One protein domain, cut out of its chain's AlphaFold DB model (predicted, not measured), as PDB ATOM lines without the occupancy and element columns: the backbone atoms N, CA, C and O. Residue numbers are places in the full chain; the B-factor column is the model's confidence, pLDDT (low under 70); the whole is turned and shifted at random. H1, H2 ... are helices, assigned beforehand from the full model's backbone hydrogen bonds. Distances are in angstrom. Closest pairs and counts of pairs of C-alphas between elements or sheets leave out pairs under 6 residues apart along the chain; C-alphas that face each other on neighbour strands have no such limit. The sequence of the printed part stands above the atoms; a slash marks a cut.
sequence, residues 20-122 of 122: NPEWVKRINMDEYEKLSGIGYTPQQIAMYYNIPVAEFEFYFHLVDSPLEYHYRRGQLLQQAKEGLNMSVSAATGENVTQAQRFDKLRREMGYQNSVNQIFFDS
ATOM      1  N   ASN A  20     -39.588  24.662  25.643       83.50
ATOM      2  CA  ASN A  20     -38.838  25.747  26.277       83.50
ATOM      3  C   ASN A  20     -39.723  26.638  27.163       83.50
ATOM      4  O   ASN A  20     -40.739  27.157  26.688       83.50
ATOM      5  N   PRO A  21     -39.298  26.928  28.405       88.25
ATOM      6  CA  PRO A  21     -39.963  27.925  29.224       88.25
ATOM      7  C   PRO A  21     -39.984  29.293  28.546       88.25
ATOM      8  O   PRO A  21     -39.014  29.718  27.912       88.25
ATOM      9  N   GLU A  22     -41.058  30.049  28.763       91.12
ATOM     10  CA  GLU A  22     -41.206  31.390  28.182       91.12
ATOM     11  C   GLU A  22     -40.091  32.358  28.599       91.12
ATOM     12  O   GLU A  22     -39.734  33.266  27.848       91.12
ATOM     13  N   TRP A  23     -39.489  32.156  29.776       93.88
ATOM     14  CA  TRP A  23     -38.399  33.009  30.240       93.88
ATOM     15  C   TRP A  23     -37.132  32.895  29.392       93.88
ATOM     16  O   TRP A  23     -36.363  33.854  29.372       93.88
ATOM     17  N   VAL A  24     -36.934  31.805  28.641       92.50
ATOM     18  CA  VAL A  24     -35.767  31.629  27.757       92.50
ATOM     19  C   VAL A  24     -35.708  32.750  26.720       92.50
ATOM     20  O   VAL A  24     -34.644  33.302  26.463       92.50
ATOM     21  N   LYS A  25     -36.866  33.168  26.194       92.44
ATOM     22  CA  LYS A  25     -36.976  34.260  25.211       92.44
ATOM     23  C   LYS A  25     -36.602  35.631  25.787       92.44
ATOM     24  O   LYS A  25     -36.354  36.559  25.026       92.44
ATOM     25  N   ARG A  26     -36.601  35.781  27.119       93.75
ATOM     26  CA  ARG A  26     -36.255  37.035  27.809       93.75
ATOM     27  C   ARG A  26     -34.755  37.181  28.049       93.75
ATOM     28  O   ARG A  26     -34.314  38.276  28.382       93.75
ATOM     29  N   ILE A  27     -33.988  36.102  27.907       96.62
ATOM     30  CA  ILE A  27     -32.542  36.132  28.103       96.62
ATOM     31  C   ILE A  27     -31.893  36.751  26.868       96.62
ATOM     32  O   ILE A  27     -31.975  36.211  25.766       96.62
ATOM     33  N   ASN A  28     -31.203  37.872  27.063       97.75
ATOM     34  CA  ASN A  28     -30.296  38.403  26.060       97.75
ATOM     35  C   ASN A  28     -28.969  37.641  26.159       97.75
ATOM     36  O   ASN A  28     -28.207  37.844  27.103       97.75
ATOM     37  N   MET A  29     -28.687  36.767  25.191       97.19
ATOM     38  CA  MET A  29     -27.497  35.910  25.249       97.19
ATOM     39  C   MET A  29     -26.180  36.701  25.233       97.19
ATOM     40  O   MET A  29     -25.236  36.307  25.911       97.19
ATOM     41  N   ASP A  30     -26.123  37.860  24.573       97.62
ATOM     42  CA  ASP A  30     -24.917  38.701  24.587       97.62
ATOM     43  C   ASP A  30     -24.662  39.315  25.971       97.62
ATOM     44  O   ASP A  30     -23.518  39.510  26.383       97.62
ATOM     45  N   GLU A  31     -25.723  39.671  26.697       98.31
ATOM     46  CA  GLU A  31     -25.623  40.166  28.073       98.31
ATOM     47  C   GLU A  31     -25.321  39.030  29.049       98.31
ATOM     48  O   GLU A  31     -24.460  39.167  29.915       98.31
ATOM     49  N   TYR A  32     -25.968  37.883  28.858       98.44
ATOM     50  CA  TYR A  32     -25.720  36.657  29.604       98.44
ATOM     51  C   TYR A  32     -24.237  36.250  29.567       98.44
ATOM     52  O   TYR A  32     -23.631  36.019  30.613       98.44
ATOM     53  N   GLU A  33     -23.622  36.243  28.382       98.50
ATOM     54  CA  GLU A  33     -22.195  35.947  28.211       98.50
ATOM     55  C   GLU A  33     -21.281  36.985  28.870       98.50
ATOM     56  O   GLU A  33     -20.220  36.646  29.392       98.50
ATOM     57  N   LYS A  34     -21.673  38.264  28.878       98.06
ATOM     58  CA  LYS A  34     -20.912  39.302  29.591       98.06
ATOM     59  C   LYS A  34     -20.966  39.079  31.097       98.06
ATOM     60  O   LYS A  34     -19.933  39.209  31.750       98.06
ATOM     61  N   LEU A  35     -22.139  38.737  31.637       98.44
ATOM     62  CA  LEU A  35     -22.317  38.425  33.057       98.44
ATOM     63  C   LEU A  35     -21.473  37.212  33.464       98.44
ATOM     64  O   LEU A  35     -20.746  37.286  34.456       98.44
ATOM     65  N   SER A  36     -21.502  36.126  32.684       98.31
ATOM     66  CA  SER A  36     -20.659  34.959  32.972       98.31
ATOM     67  C   SER A  36     -19.171  35.288  32.844       98.31
ATOM     68  O   SER A  36     -18.375  34.885  33.692       98.31
ATOM     69  N   GLY A  37     -18.800  36.088  31.838       97.56
ATOM     70  CA  GLY A  37     -17.437  36.561  31.613       97.56
ATOM     71  C   GLY A  37     -16.847  37.298  32.813       97.56
ATOM     72  O   GLY A  37     -15.701  37.055  33.174       97.56
ATOM     73  N   ILE A  38     -17.635  38.146  33.479       96.44
ATOM     74  CA  ILE A  38     -17.196  38.900  34.667       96.44
ATOM     75  C   ILE A  38     -17.402  38.148  35.994       96.44
ATOM     76  O   ILE A  38     -17.200  38.726  37.060       96.44
ATOM     77  N   GLY A  39     -17.765  36.862  35.940       95.56
ATOM     78  CA  GLY A  39     -17.760  35.964  37.095       95.56
ATOM     79  C   GLY A  39     -19.086  35.818  37.839       95.56
ATOM     80  O   GLY A  39     -19.084  35.256  38.934       95.56
ATOM     81  N   TYR A  40     -20.212  36.281  37.284       98.25
ATOM     82  CA  TYR A  40     -21.519  35.962  37.867       98.25
ATOM     83  C   TYR A  40     -21.810  34.468  37.733       98.25
ATOM     84  O   TYR A  40     -21.646  33.900  36.657       98.25
ATOM     85  N   THR A  41     -22.269  33.836  38.814       98.19
ATOM     86  CA  THR A  41     -22.619  32.408  38.813       98.19
ATOM     87  C   THR A  41     -23.954  32.154  38.101       98.19
ATOM     88  O   THR A  41     -24.775  33.072  38.001       98.19
ATOM     89  N   PRO A  42     -24.249  30.911  37.668       98.06
ATOM     90  CA  PRO A  42     -25.542  30.570  37.069       98.06
ATOM     91  C   PRO A  42     -26.742  30.993  37.934       98.06
ATOM     92  O   PRO A  42     -27.709  31.546  37.419       98.06
ATOM     93  N   GLN A  43     -26.651  30.835  39.259       98.31
ATOM     94  CA  GLN A  43     -27.699  31.237  40.205       98.31
ATOM     95  C   GLN A  43     -27.878  32.756  40.251       98.31
ATOM     96  O   GLN A  43     -29.004  33.248  40.270       98.31
ATOM     97  N   GLN A  44     -26.780  33.518  40.240       98.56
ATOM     98  CA  GLN A  44     -26.856  34.978  40.212       98.56
ATOM     99  C   GLN A  44     -27.425  35.487  38.886       98.56
ATOM    100  O   GLN A  44     -28.193  36.446  38.884       98.56
ATOM    101  N   ILE A  45     -27.097  34.834  37.769       98.38
ATOM    102  CA  ILE A  45     -27.677  35.171  36.467       98.38
ATOM    103  C   ILE A  45     -29.175  34.826  36.437       98.38
ATOM    104  O   ILE A  45     -29.973  35.631  35.955       98.38
ATOM    105  N   ALA A  46     -29.591  33.697  37.019       98.19
ATOM    106  CA  ALA A  46     -31.008  33.369  37.186       98.19
ATOM    107  C   ALA A  46     -31.748  34.466  37.969       98.19
ATOM    108  O   ALA A  46     -32.790  34.951  37.528       98.19
ATOM    109  N   MET A  47     -31.168  34.923  39.085       98.25
ATOM    110  CA  MET A  47     -31.709  36.034  39.872       98.25
ATOM    111  C   MET A  47     -31.767  37.342  39.069       98.25
ATOM    112  O   MET A  47     -32.771  38.046  39.144       98.25
ATOM    113  N   TYR A  48     -30.734  37.653  38.277       98.19
ATOM    114  CA  TYR A  48     -30.673  38.853  37.433       98.19
ATOM    115  C   TYR A  48     -31.832  38.916  36.427       98.19
ATOM    116  O   TYR A  48     -32.488  39.947  36.299       98.19
ATOM    117  N   TYR A  49     -32.145  37.795  35.773       97.88
ATOM    118  CA  TYR A  49     -33.271  37.686  34.839       97.88
ATOM    119  C   TYR A  49     -34.626  37.423  35.519       97.88
ATOM    120  O   TYR A  49     -35.633  37.228  34.831       97.88
ATOM    121  N   ASN A  50     -34.668  37.421  36.856       97.56
ATOM    122  CA  ASN A  50     -35.849  37.096  37.656       97.56
ATOM    123  C   ASN A  50     -36.463  35.728  37.280       97.56
ATOM    124  O   ASN A  50     -37.662  35.603  37.017       97.56
ATOM    125  N   ILE A  51     -35.610  34.703  37.207       97.19
ATOM    126  CA  ILE A  51     -35.960  33.303  36.940       97.19
ATOM    127  C   ILE A  51     -35.792  32.512  38.249       97.19
ATOM    128  O   ILE A  51     -34.792  32.712  38.945       97.19
ATOM    129  N   PRO A  52     -36.722  31.607  38.610       97.50
ATOM    130  CA  PRO A  52     -36.533  30.728  39.759       97.50
ATOM    131  C   PRO A  52     -35.227  29.933  39.640       97.50
ATOM    132  O   PRO A  52     -35.019  29.218  38.662       97.50
ATOM    133  N   VAL A  53     -34.353  30.037  40.647       97.00
ATOM    134  CA  VAL A  53     -32.998  29.450  40.601       97.00
ATOM    135  C   VAL A  53     -33.035  27.948  40.321       97.00
ATOM    136  O   VAL A  53     -32.322  27.489  39.439       97.00
ATOM    137  N   ALA A  54     -33.906  27.198  41.002       95.44
ATOM    138  CA  ALA A  54     -34.014  25.749  40.816       95.44
ATOM    139  C   ALA A  54     -34.444  25.360  39.390       95.44
ATOM    140  O   ALA A  54     -33.968  24.370  38.842       95.44
ATOM    141  N   GLU A  55     -35.329  26.150  38.777       94.25
ATOM    142  CA  GLU A  55     -35.754  25.931  37.394       94.25
ATOM    143  C   GLU A  55     -34.607  26.243  36.432       94.25
ATOM    144  O   GLU A  55     -34.279  25.427  35.576       94.25
ATOM    145  N   PHE A  56     -33.941  27.384  36.614       96.44
ATOM    146  CA  PHE A  56     -32.784  27.746  35.805       96.44
ATOM    147  C   PHE A  56     -31.680  26.687  35.883       96.44
ATOM    148  O   PHE A  56     -31.153  26.283  34.853       96.44
ATOM    149  N   GLU A  57     -31.345  26.210  37.084       95.38
ATOM    150  CA  GLU A  57     -30.328  25.177  37.290       95.38
ATOM    151  C   GLU A  57     -30.704  23.847  36.642       95.38
ATOM    152  O   GLU A  57     -29.833  23.196  36.071       95.38
ATOM    153  N   PHE A  58     -31.975  23.441  36.694       93.50
ATOM    154  CA  PHE A  58     -32.429  22.240  35.994       93.50
ATOM    155  C   PHE A  58     -32.103  22.329  34.499       93.50
ATOM    156  O   PHE A  58     -31.424  21.464  33.955       93.50
ATOM    157  N   TYR A  59     -32.513  23.428  33.868       93.50
ATOM    158  CA  TYR A  59     -32.300  23.712  32.452       93.50
ATOM    159  C   TYR A  59     -30.815  23.928  32.102       93.50
ATOM    160  O   TYR A  59     -30.351  23.535  31.032       93.50
ATOM    161  N   PHE A  60     -30.038  24.514  33.012       95.12
ATOM    162  CA  PHE A  60     -28.599  24.706  32.857       95.12
ATOM    163  C   PHE A  60     -27.840  23.375  32.775       95.12
ATOM    164  O   PHE A  60     -26.925  23.264  31.974       95.12
ATOM    165  N   HIS A  61     -28.230  22.362  33.552       93.12
ATOM    166  CA  HIS A  61     -27.535  21.068  33.589       93.12
ATOM    167  C   HIS A  61     -28.055  20.038  32.572       93.12
ATOM    168  O   HIS A  61     -27.604  18.891  32.587       93.12
ATOM    169  N   LEU A  62     -29.003  20.409  31.702       90.75
ATOM    170  CA  LEU A  62     -29.420  19.534  30.606       90.75
ATOM    171  C   LEU A  62     -28.272  19.337  29.610       90.75
ATOM    172  O   LEU A  62     -27.504  20.257  29.329       90.75
ATOM    173  N   VAL A  63     -28.185  18.143  29.025       88.12
ATOM    174  CA  VAL A  63     -27.265  17.869  27.920       88.12
ATOM    175  C   VAL A  63     -27.593  18.809  26.763       88.12
ATOM    176  O   VAL A  63     -28.765  19.032  26.441       88.12
ATOM    177  N   ASP A  64     -26.542  19.363  26.158       88.44
ATOM    178  CA  ASP A  64     -26.614  20.375  25.101       88.44
ATOM    179  C   ASP A  64     -27.350  21.662  25.526       88.44
ATOM    180  O   ASP A  64     -27.907  22.373  24.688       88.44
ATOM    181  N   SER A  65     -27.340  21.990  26.827       93.06
ATOM    182  CA  SER A  65     -27.956  23.219  27.325       93.06
ATOM    183  C   SER A  65     -27.341  24.454  26.654       93.06
ATOM    184  O   SER A  65     -26.142  24.724  26.819       93.06
ATOM    185  N   PRO A  66     -28.141  25.280  25.951       94.19
ATOM    186  CA  PRO A  66     -27.652  26.543  25.414       94.19
ATOM    187  C   PRO A  66     -27.203  27.489  26.536       94.19
ATOM    188  O   PRO A  66     -26.284  28.279  26.334       94.19
ATOM    189  N   LEU A  67     -27.798  27.387  27.732       96.62
ATOM    190  CA  LEU A  67     -27.402  28.192  28.890       96.62
ATOM    191  C   LEU A  67     -25.983  27.843  29.334       96.62
ATOM    192  O   LEU A  67     -25.156  28.738  29.493       96.62
ATOM    193  N   GLU A  68     -25.678  26.553  29.479       96.81
ATOM    194  CA  GLU A  68     -24.330  26.115  29.840       96.81
ATOM    195  C   GLU A  68     -23.308  26.488  28.762       96.81
ATOM    196  O   GLU A  68     -22.238  27.019  29.081       96.81
ATOM    197  N   TYR A  69     -23.645  26.263  27.487       96.75
ATOM    198  CA  TYR A  69     -22.776  26.619  26.369       96.75
ATOM    199  C   TYR A  69     -22.417  28.108  26.388       96.75
ATOM    200  O   TYR A  69     -21.233  28.458  26.411       96.75
ATOM    201  N   HIS A  70     -23.419  28.993  26.426       98.19
ATOM    202  CA  HIS A  70     -23.192  30.437  26.444       98.19
ATOM    203  C   HIS A  70     -22.480  30.879  27.727       98.19
ATOM    204  O   HIS A  70     -21.621  31.756  27.692       98.19
ATOM    205  N   TYR A  71     -22.733  30.224  28.859       98.50
ATOM    206  CA  TYR A  71     -22.068  30.558  30.116       98.50
ATOM    207  C   TYR A  71     -20.562  30.336  30.008       98.50
ATOM    208  O   TYR A  71     -19.777  31.265  30.224       98.50
ATOM    209  N   ARG A  72     -20.168  29.127  29.585       97.56
ATOM    210  CA  ARG A  72     -18.769  28.750  29.352       97.56
ATOM    211  C   ARG A  72     -18.139  29.610  28.256       97.56
ATOM    212  O   ARG A  72     -16.993  30.037  28.396       97.56
ATOM    213  N   ARG A  73     -18.886  29.921  27.190       97.94
ATOM    214  CA  ARG A  73     -18.422  30.798  26.108       97.94
ATOM    215  C   ARG A  73     -18.113  32.206  26.613       97.94
ATOM    216  O   ARG A  73     -17.056  32.729  26.281       97.94
ATOM    217  N   GLY A  74     -18.966  32.802  27.442       97.94
ATOM    218  CA  GLY A  74     -18.718  34.127  28.013       97.94
ATOM    219  C   GLY A  74     -17.467  34.177  28.898       97.94
ATOM    220  O   GLY A  74     -16.639  35.078  28.746       97.94
ATOM    221  N   GLN A  75     -17.254  33.152  29.733       97.25
ATOM    222  CA  GLN A  75     -16.015  32.992  30.505       97.25
ATOM    223  C   GLN A  75     -14.786  32.905  29.593       97.25
ATOM    224  O   GLN A  75     -13.804  33.622  29.797       97.25
ATOM    225  N   LEU A  76     -14.857  32.080  28.545       95.69
ATOM    226  CA  LEU A  76     -13.780  31.924  27.571       95.69
ATOM    227  C   LEU A  76     -13.482  33.234  26.828       95.69
ATOM    228  O   LEU A  76     -12.318  33.591  26.659       95.69
ATOM    229  N   LEU A  77     -14.509  33.969  26.394       96.12
ATOM    230  CA  LEU A  77     -14.345  35.244  25.694       96.12
ATOM    231  C   LEU A  77     -13.641  36.282  26.571       96.12
ATOM    232  O   LEU A  77     -12.748  36.984  26.090       96.12
ATOM    233  N   GLN A  78     -14.001  36.364  27.854       95.25
ATOM    234  CA  GLN A  78     -13.342  37.277  28.784       95.25
ATOM    235  C   GLN A  78     -11.885  36.861  29.038       95.25
ATOM    236  O   GLN A  78     -10.989  37.703  28.938       95.25
ATOM    237  N   GLN A  79     -11.623  35.570  29.261       91.19
ATOM    238  CA  GLN A  79     -10.259  35.045  29.406       91.19
ATOM    239  C   GLN A  79      -9.402  35.325  28.162       91.19
ATOM    240  O   GLN A  79      -8.262  35.777  28.277       91.19
ATOM    241  N   ALA A  80      -9.952  35.119  26.962       91.69
ATOM    242  CA  ALA A  80      -9.268  35.400  25.705       91.69
ATOM    243  C   ALA A  80      -8.951  36.896  25.560       91.69
ATOM    244  O   ALA A  80      -7.828  37.261  25.210       91.69
ATOM    245  N   LYS A  81      -9.910  37.772  25.878       92.56
ATOM    246  CA  LYS A  81      -9.716  39.227  25.856       92.56
ATOM    247  C   LYS A  81      -8.586  39.661  26.792       92.56
ATOM    248  O   LYS A  81      -7.727  40.447  26.396       92.56
ATOM    249  N   GLU A  82      -8.561  39.141  28.015       89.62
ATOM    250  CA  GLU A  82      -7.498  39.417  28.987       89.62
ATOM    251  C   GLU A  82      -6.139  38.890  28.517       89.62
ATOM    252  O   GLU A  82      -5.149  39.622  28.564       89.62
ATOM    253  N   GLY A  83      -6.095  37.662  27.994       88.31
ATOM    254  CA  GLY A  83      -4.893  37.048  27.429       88.31
ATOM    255  C   GLY A  83      -4.301  37.837  26.260       88.31
ATOM    256  O   GLY A  83      -3.094  38.075  26.228       88.31
ATOM    257  N   LEU A  84      -5.141  38.300  25.330       89.38
ATOM    258  CA  LEU A  84      -4.720  39.134  24.201       89.38
ATOM    259  C   LEU A  84      -4.166  40.483  24.675       89.38
ATOM    260  O   LEU A  84      -3.086  40.889  24.244       89.38
ATOM    261  N   ASN A  85      -4.847  41.146  25.614       88.44
ATOM    262  CA  ASN A  85      -4.384  42.416  26.179       88.44
ATOM    263  C   ASN A  85      -3.051  42.266  26.932       88.44
ATOM    264  O   ASN A  85      -2.163  43.115  26.800       88.44
ATOM    265  N   MET A  86      -2.885  41.177  27.692       84.69
ATOM    266  CA  MET A  86      -1.619  40.842  28.350       84.69
ATOM    267  C   MET A  86      -0.506  40.581  27.331       84.69
ATOM    268  O   MET A  86       0.596  41.090  27.508       84.69
ATOM    269  N   SER A  87      -0.795  39.867  26.238       84.62
ATOM    270  CA  SER A  87       0.175  39.613  25.166       84.62
ATOM    271  C   SER A  87       0.665  40.905  24.512       84.62
ATOM    272  O   SER A  87       1.866  41.061  24.295       84.62
ATOM    273  N   VAL A  88      -0.243  41.837  24.203       85.94
ATOM    274  CA  VAL A  88       0.115  43.141  23.619       85.94
ATOM    275  C   VAL A  88       0.952  43.956  24.607       85.94
ATOM    276  O   VAL A  88       1.994  44.485  24.232       85.94
ATOM    277  N   SER A  89       0.548  43.996  25.879       81.56
ATOM    278  CA  SER A  89       1.267  44.732  26.932       81.56
ATOM    279  C   SER A  89       2.652  44.153  27.233       81.56
ATOM    280  O   SER A  89       3.561  44.885  27.607       81.56
ATOM    281  N   ALA A  90       2.827  42.837  27.093       80.69
ATOM    282  CA  ALA A  90       4.122  42.182  27.243       80.69
ATOM    283  C   ALA A  90       5.045  42.455  26.043       80.69
ATOM    284  O   ALA A  90       6.251  42.612  26.222       80.69
ATOM    285  N   ALA A  91       4.490  42.544  24.827       80.62
ATOM    286  CA  ALA A  91       5.256  42.763  23.600       80.62
ATOM    287  C   ALA A  91       5.911  44.151  23.520       80.62
ATOM    288  O   ALA A  91       6.936  44.293  22.858       80.62
ATOM    289  N   THR A  92       5.364  45.163  24.203       80.00
ATOM    290  CA  THR A  92       5.988  46.495  24.257       80.00
ATOM    291  C   THR A  92       7.242  46.524  25.134       80.00
ATOM    292  O   THR A  92       8.013  47.472  25.047       80.00
ATOM    293  N   GLY A  93       7.477  45.510  25.979       68.00
ATOM    294  CA  GLY A  93       8.663  45.405  26.842       68.00
ATOM    295  C   GLY A  93       8.717  46.405  28.006       68.00
ATOM    296  O   GLY A  93       9.543  46.258  28.903       68.00
ATOM    297  N   GLU A  94       7.813  47.384  28.043       71.38
ATOM    298  CA  GLU A  94       7.784  48.456  29.046       71.38
ATOM    299  C   GLU A  94       7.160  48.020  30.380       71.38
ATOM    300  O   GLU A  94       7.328  48.689  31.400       71.38
ATOM    301  N   ASN A  95       6.448  46.887  30.405       76.38
ATOM    302  CA  ASN A  95       5.726  46.423  31.587       76.38
ATOM    303  C   ASN A  95       6.116  44.991  31.985       76.38
ATOM    304  O   ASN A  95       5.419  44.017  31.690       76.38
ATOM    305  N   VAL A  96       7.229  44.879  32.718       78.00
ATOM    306  CA  VAL A  96       7.774  43.613  33.249       78.00
ATOM    307  C   VAL A  96       6.726  42.823  34.043       78.00
ATOM    308  O   VAL A  96       6.656  41.599  33.944       78.00
ATOM    309  N   THR A  97       5.861  43.507  34.796       83.31
ATOM    310  CA  THR A  97       4.788  42.860  35.562       83.31
ATOM    311  C   THR A  97       3.754  42.194  34.651       83.31
ATOM    312  O   THR A  97       3.297  41.092  34.956       83.31
ATOM    313  N   GLN A  98       3.389  42.816  33.527       77.62
ATOM    314  CA  GLN A  98       2.460  42.210  32.568       77.62
ATOM    315  C   GLN A  98       3.093  41.033  31.820       77.62
ATOM    316  O   GLN A  98       2.427  40.018  31.629       77.62
ATOM    317  N   ALA A  99       4.387  41.109  31.491       80.06
ATOM    318  CA  ALA A  99       5.119  39.977  30.922       80.06
ATOM    319  C   ALA A  99       5.109  38.758  31.865       80.06
ATOM    320  O   ALA A  99       4.755  37.655  31.455       80.06
ATOM    321  N   GLN A 100       5.365  38.964  33.162       84.81
ATOM    322  CA  GLN A 100       5.304  37.893  34.164       84.81
ATOM    323  C   GLN A 100       3.901  37.282  34.312       84.81
ATOM    324  O   GLN A 100       3.765  36.061  34.448       84.81
ATOM    325  N   ARG A 101       2.848  38.111  34.292       84.38
ATOM    326  CA  ARG A 101       1.451  37.638  34.332       84.38
ATOM    327  C   ARG A 101       1.120  36.793  33.106       84.38
ATOM    328  O   ARG A 101       0.512  35.734  33.243       84.38
ATOM    329  N   PHE A 102       1.582  37.219  31.938       84.12
ATOM    330  CA  PHE A 102       1.378  36.497  30.693       84.12
ATOM    331  C   PHE A 102       2.122  35.151  30.652       84.12
ATOM    332  O   PHE A 102       1.534  34.137  30.274       84.12
ATOM    333  N   ASP A 103       3.368  35.094  31.127       85.06
ATOM    334  CA  ASP A 103       4.123  33.837  31.242       85.06
ATOM    335  C   ASP A 103       3.479  32.857  32.229       85.06
ATOM    336  O   ASP A 103       3.510  31.638  32.034       85.06
ATOM    337  N   LYS A 104       2.874  33.365  33.312       87.44
ATOM    338  CA  LYS A 104       2.075  32.539  34.224       87.44
ATOM    339  C   LYS A 104       0.846  31.970  33.509       87.44
ATOM    340  O   LYS A 104       0.654  30.758  33.553       87.44
ATOM    341  N   LEU A 105       0.080  32.812  32.810       86.19
ATOM    342  CA  LEU A 105      -1.101  32.387  32.054       86.19
ATOM    343  C   LEU A 105      -0.756  31.294  31.026       86.19
ATOM    344  O   LEU A 105      -1.432  30.272  30.953       86.19
ATOM    345  N   ARG A 106       0.329  31.472  30.260       85.50
ATOM    346  CA  ARG A 106       0.790  30.478  29.275       85.50
ATOM    347  C   ARG A 106       1.135  29.132  29.904       85.50
ATOM    348  O   ARG A 106       0.780  28.099  29.341       85.50
ATOM    349  N   ARG A 107       1.806  29.134  31.060       86.44
ATOM    350  CA  ARG A 107       2.130  27.897  31.789       86.44
ATOM    351  C   ARG A 107       0.879  27.170  32.263       86.44
ATOM    352  O   ARG A 107       0.810  25.954  32.134       86.44
ATOM    353  N   GLU A 108      -0.102  27.906  32.772       86.50
ATOM    354  CA  GLU A 108      -1.360  27.334  33.250       86.50
ATOM    355  C   GLU A 108      -2.166  26.702  32.109       86.50
ATOM    356  O   GLU A 108      -2.542  25.536  32.204       86.50
ATOM    357  N   MET A 109      -2.322  27.403  30.979       83.75
ATOM    358  CA  MET A 109      -2.966  26.834  29.787       83.75
ATOM    359  C   MET A 109      -2.211  25.609  29.246       83.75
ATOM    360  O   MET A 109      -2.827  24.600  28.913       83.75
ATOM    361  N   GLY A 110      -0.876  25.667  29.184       82.75
ATOM    362  CA  GLY A 110      -0.051  24.546  28.724       82.75
ATOM    363  C   GLY A 110      -0.176  23.304  29.609       82.75
ATOM    364  O   GLY A 110      -0.209  22.186  29.094       82.75
ATOM    365  N   TYR A 111      -0.311  23.492  30.925       84.75
ATOM    366  CA  TYR A 111      -0.566  22.401  31.863       84.75
ATOM    367  C   TYR A 111      -1.939  21.765  31.624       84.75
ATOM    368  O   TYR A 111      -2.017  20.551  31.452       84.75
ATOM    369  N   GLN A 112      -3.003  22.571  31.535       80.50
ATOM    370  CA  GLN A 112      -4.361  22.061  31.300       80.50
ATOM    371  C   GLN A 112      -4.478  21.320  29.963       80.50
ATOM    372  O   GLN A 112      -5.050  20.235  29.905       80.50
ATOM    373  N   ASN A 113      -3.871  21.849  28.898       80.19
ATOM    374  CA  ASN A 113      -3.854  21.181  27.597       80.19
ATOM    375  C   ASN A 113      -3.108  19.840  27.652       80.19
ATOM    376  O   ASN A 113      -3.596  18.855  27.108       80.19
ATOM    377  N   SER A 114      -1.967  19.782  28.353       84.12
ATOM    378  CA  SER A 114      -1.214  18.532  28.554       84.12
ATOM    379  C   SER A 114      -2.027  17.488  29.323       84.12
ATOM    380  O   SER A 114      -2.024  16.317  28.960       84.12
ATOM    381  N   VAL A 115      -2.741  17.910  30.374       82.00
ATOM    382  CA  VAL A 115      -3.652  17.042  31.130       82.00
ATOM    383  C   VAL A 115      -4.735  16.498  30.197       82.00
ATOM    384  O   VAL A 115      -4.895  15.285  30.099       82.00
ATOM    385  N   ASN A 116      -5.422  17.365  29.451       73.62
ATOM    386  CA  ASN A 116      -6.503  16.939  28.564       73.62
ATOM    387  C   ASN A 116      -6.033  15.949  27.489       73.62
ATOM    388  O   ASN A 116      -6.706  14.950  27.254       73.62
ATOM    389  N   GLN A 117      -4.855  16.175  26.904       75.69
ATOM    390  CA  GLN A 117      -4.275  15.272  25.912       75.69
ATOM    391  C   GLN A 117      -3.993  13.872  26.485       75.69
ATOM    392  O   GLN A 117      -4.185  12.873  25.802       75.69
ATOM    393  N   ILE A 118      -3.561  13.778  27.746       81.00
ATOM    394  CA  ILE A 118      -3.291  12.485  28.395       81.00
ATOM    395  C   ILE A 118      -4.591  11.735  28.708       81.00
ATOM    396  O   ILE A 118      -4.638  10.517  28.569       81.00
ATOM    397  N   PHE A 119      -5.628  12.440  29.165       74.12
ATOM    398  CA  PHE A 119      -6.841  11.801  29.682       74.12
ATOM    399  C   PHE A 119      -7.946  11.583  28.641       74.12
ATOM    400  O   PHE A 119      -8.786  10.713  28.861       74.12
ATOM    401  N   PHE A 120      -7.969  12.346  27.543       73.06
ATOM    402  CA  PHE A 120      -9.104  12.355  26.610       73.06
ATOM    403  C   PHE A 120      -8.749  12.081  25.140       73.06
ATOM    404  O   PHE A 120      -9.654  11.732  24.389       73.06
ATOM    405  N   ASP A 121      -7.475  12.161  24.738       62.31
ATOM    406  CA  ASP A 121      -7.026  11.860  23.361       62.31
ATOM    407  C   ASP A 121      -6.405  10.443  23.228       62.31
ATOM    408  O   ASP A 121      -5.516  10.224  22.403       62.31
ATOM    409  N   SER A 122      -6.849   9.477  24.053       50.66
ATOM    410  CA  SER A 122      -6.438   8.054  23.988       50.66
ATOM    411  C   SER A 122      -7.362   7.203  23.122       50.66
ATOM    412  O   SER A 122      -8.586   7.232  23.384       50.66
TER     413      SER A 122
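AT A GLANCE: This is residues 20 to 122 of the 122 residues of an uncharacterized protein of termite gut metagenome (UniProt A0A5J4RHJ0). Two long helices, H5 and H6, meet near one end of each as an open V, and a small head of short helices, H2, H3 and H4, gathers at the other end of H5, with H1 at its far edge. Residues 107 to 122, mostly H6, stick out free. The printed part has 103 residues with six named helices, H1 to H6 in chain order, and no named strand: all helix. It is loose, with a radius of gyration of the C-alphas of 17.5 A, and flat, spanning 51 by 38 by 16 A.

IN THESE COORDINATES: Find C-alpha 22 at (-41.206, 31.390, 28.182), where H1, residues 22 to 26, begins. Read on through H2, residues 29 to 37, H3, residues 42 to 48, and H4, residues 53 to 60. From C-alpha 66 at (-27.652, 26.543, 25.414), H5 runs 36.7 A to residue 91. H6, residues 96 to 120, runs 36.1 A to C-alpha 120 at (-9.104, 12.355, 26.610).

HOW THE PARTS SIT: Start at the hub, H5. Its residues 70 to 79 touch H2 at a steep tilt of 59 degrees; the closest C-alphas, of Glu 33 and Gly 74, are 3.9 A apart. H2 touches H3, closest at C-alphas 35 and 45, 7.1 A. H3 touches H4, closest at C-alphas 46 and 53, 5.6 A. H4 and H5 touch only at the corner, closest at C-alphas 60 and 68, 5.4 A. H5 and H6 form a hairpin, opposite ways at a steep tilt of 42 degrees, with C-alphas 90 and 99 closest at 4.4 A. H1 touches no helix. In H2 to H6 every O i to N i+4 pair is within hydrogen-bond range; H1 has 0 of 1, but 2 of 2 O i to N i+3 pairs.

THE WHOLE: Look to Pro 21 and Glu 94 for the farthest C-alphas, 52.0 A apart. The printed part has no cut, and the five links between helices are tight. Confidence is under 70 at residues 93, 121 and 122.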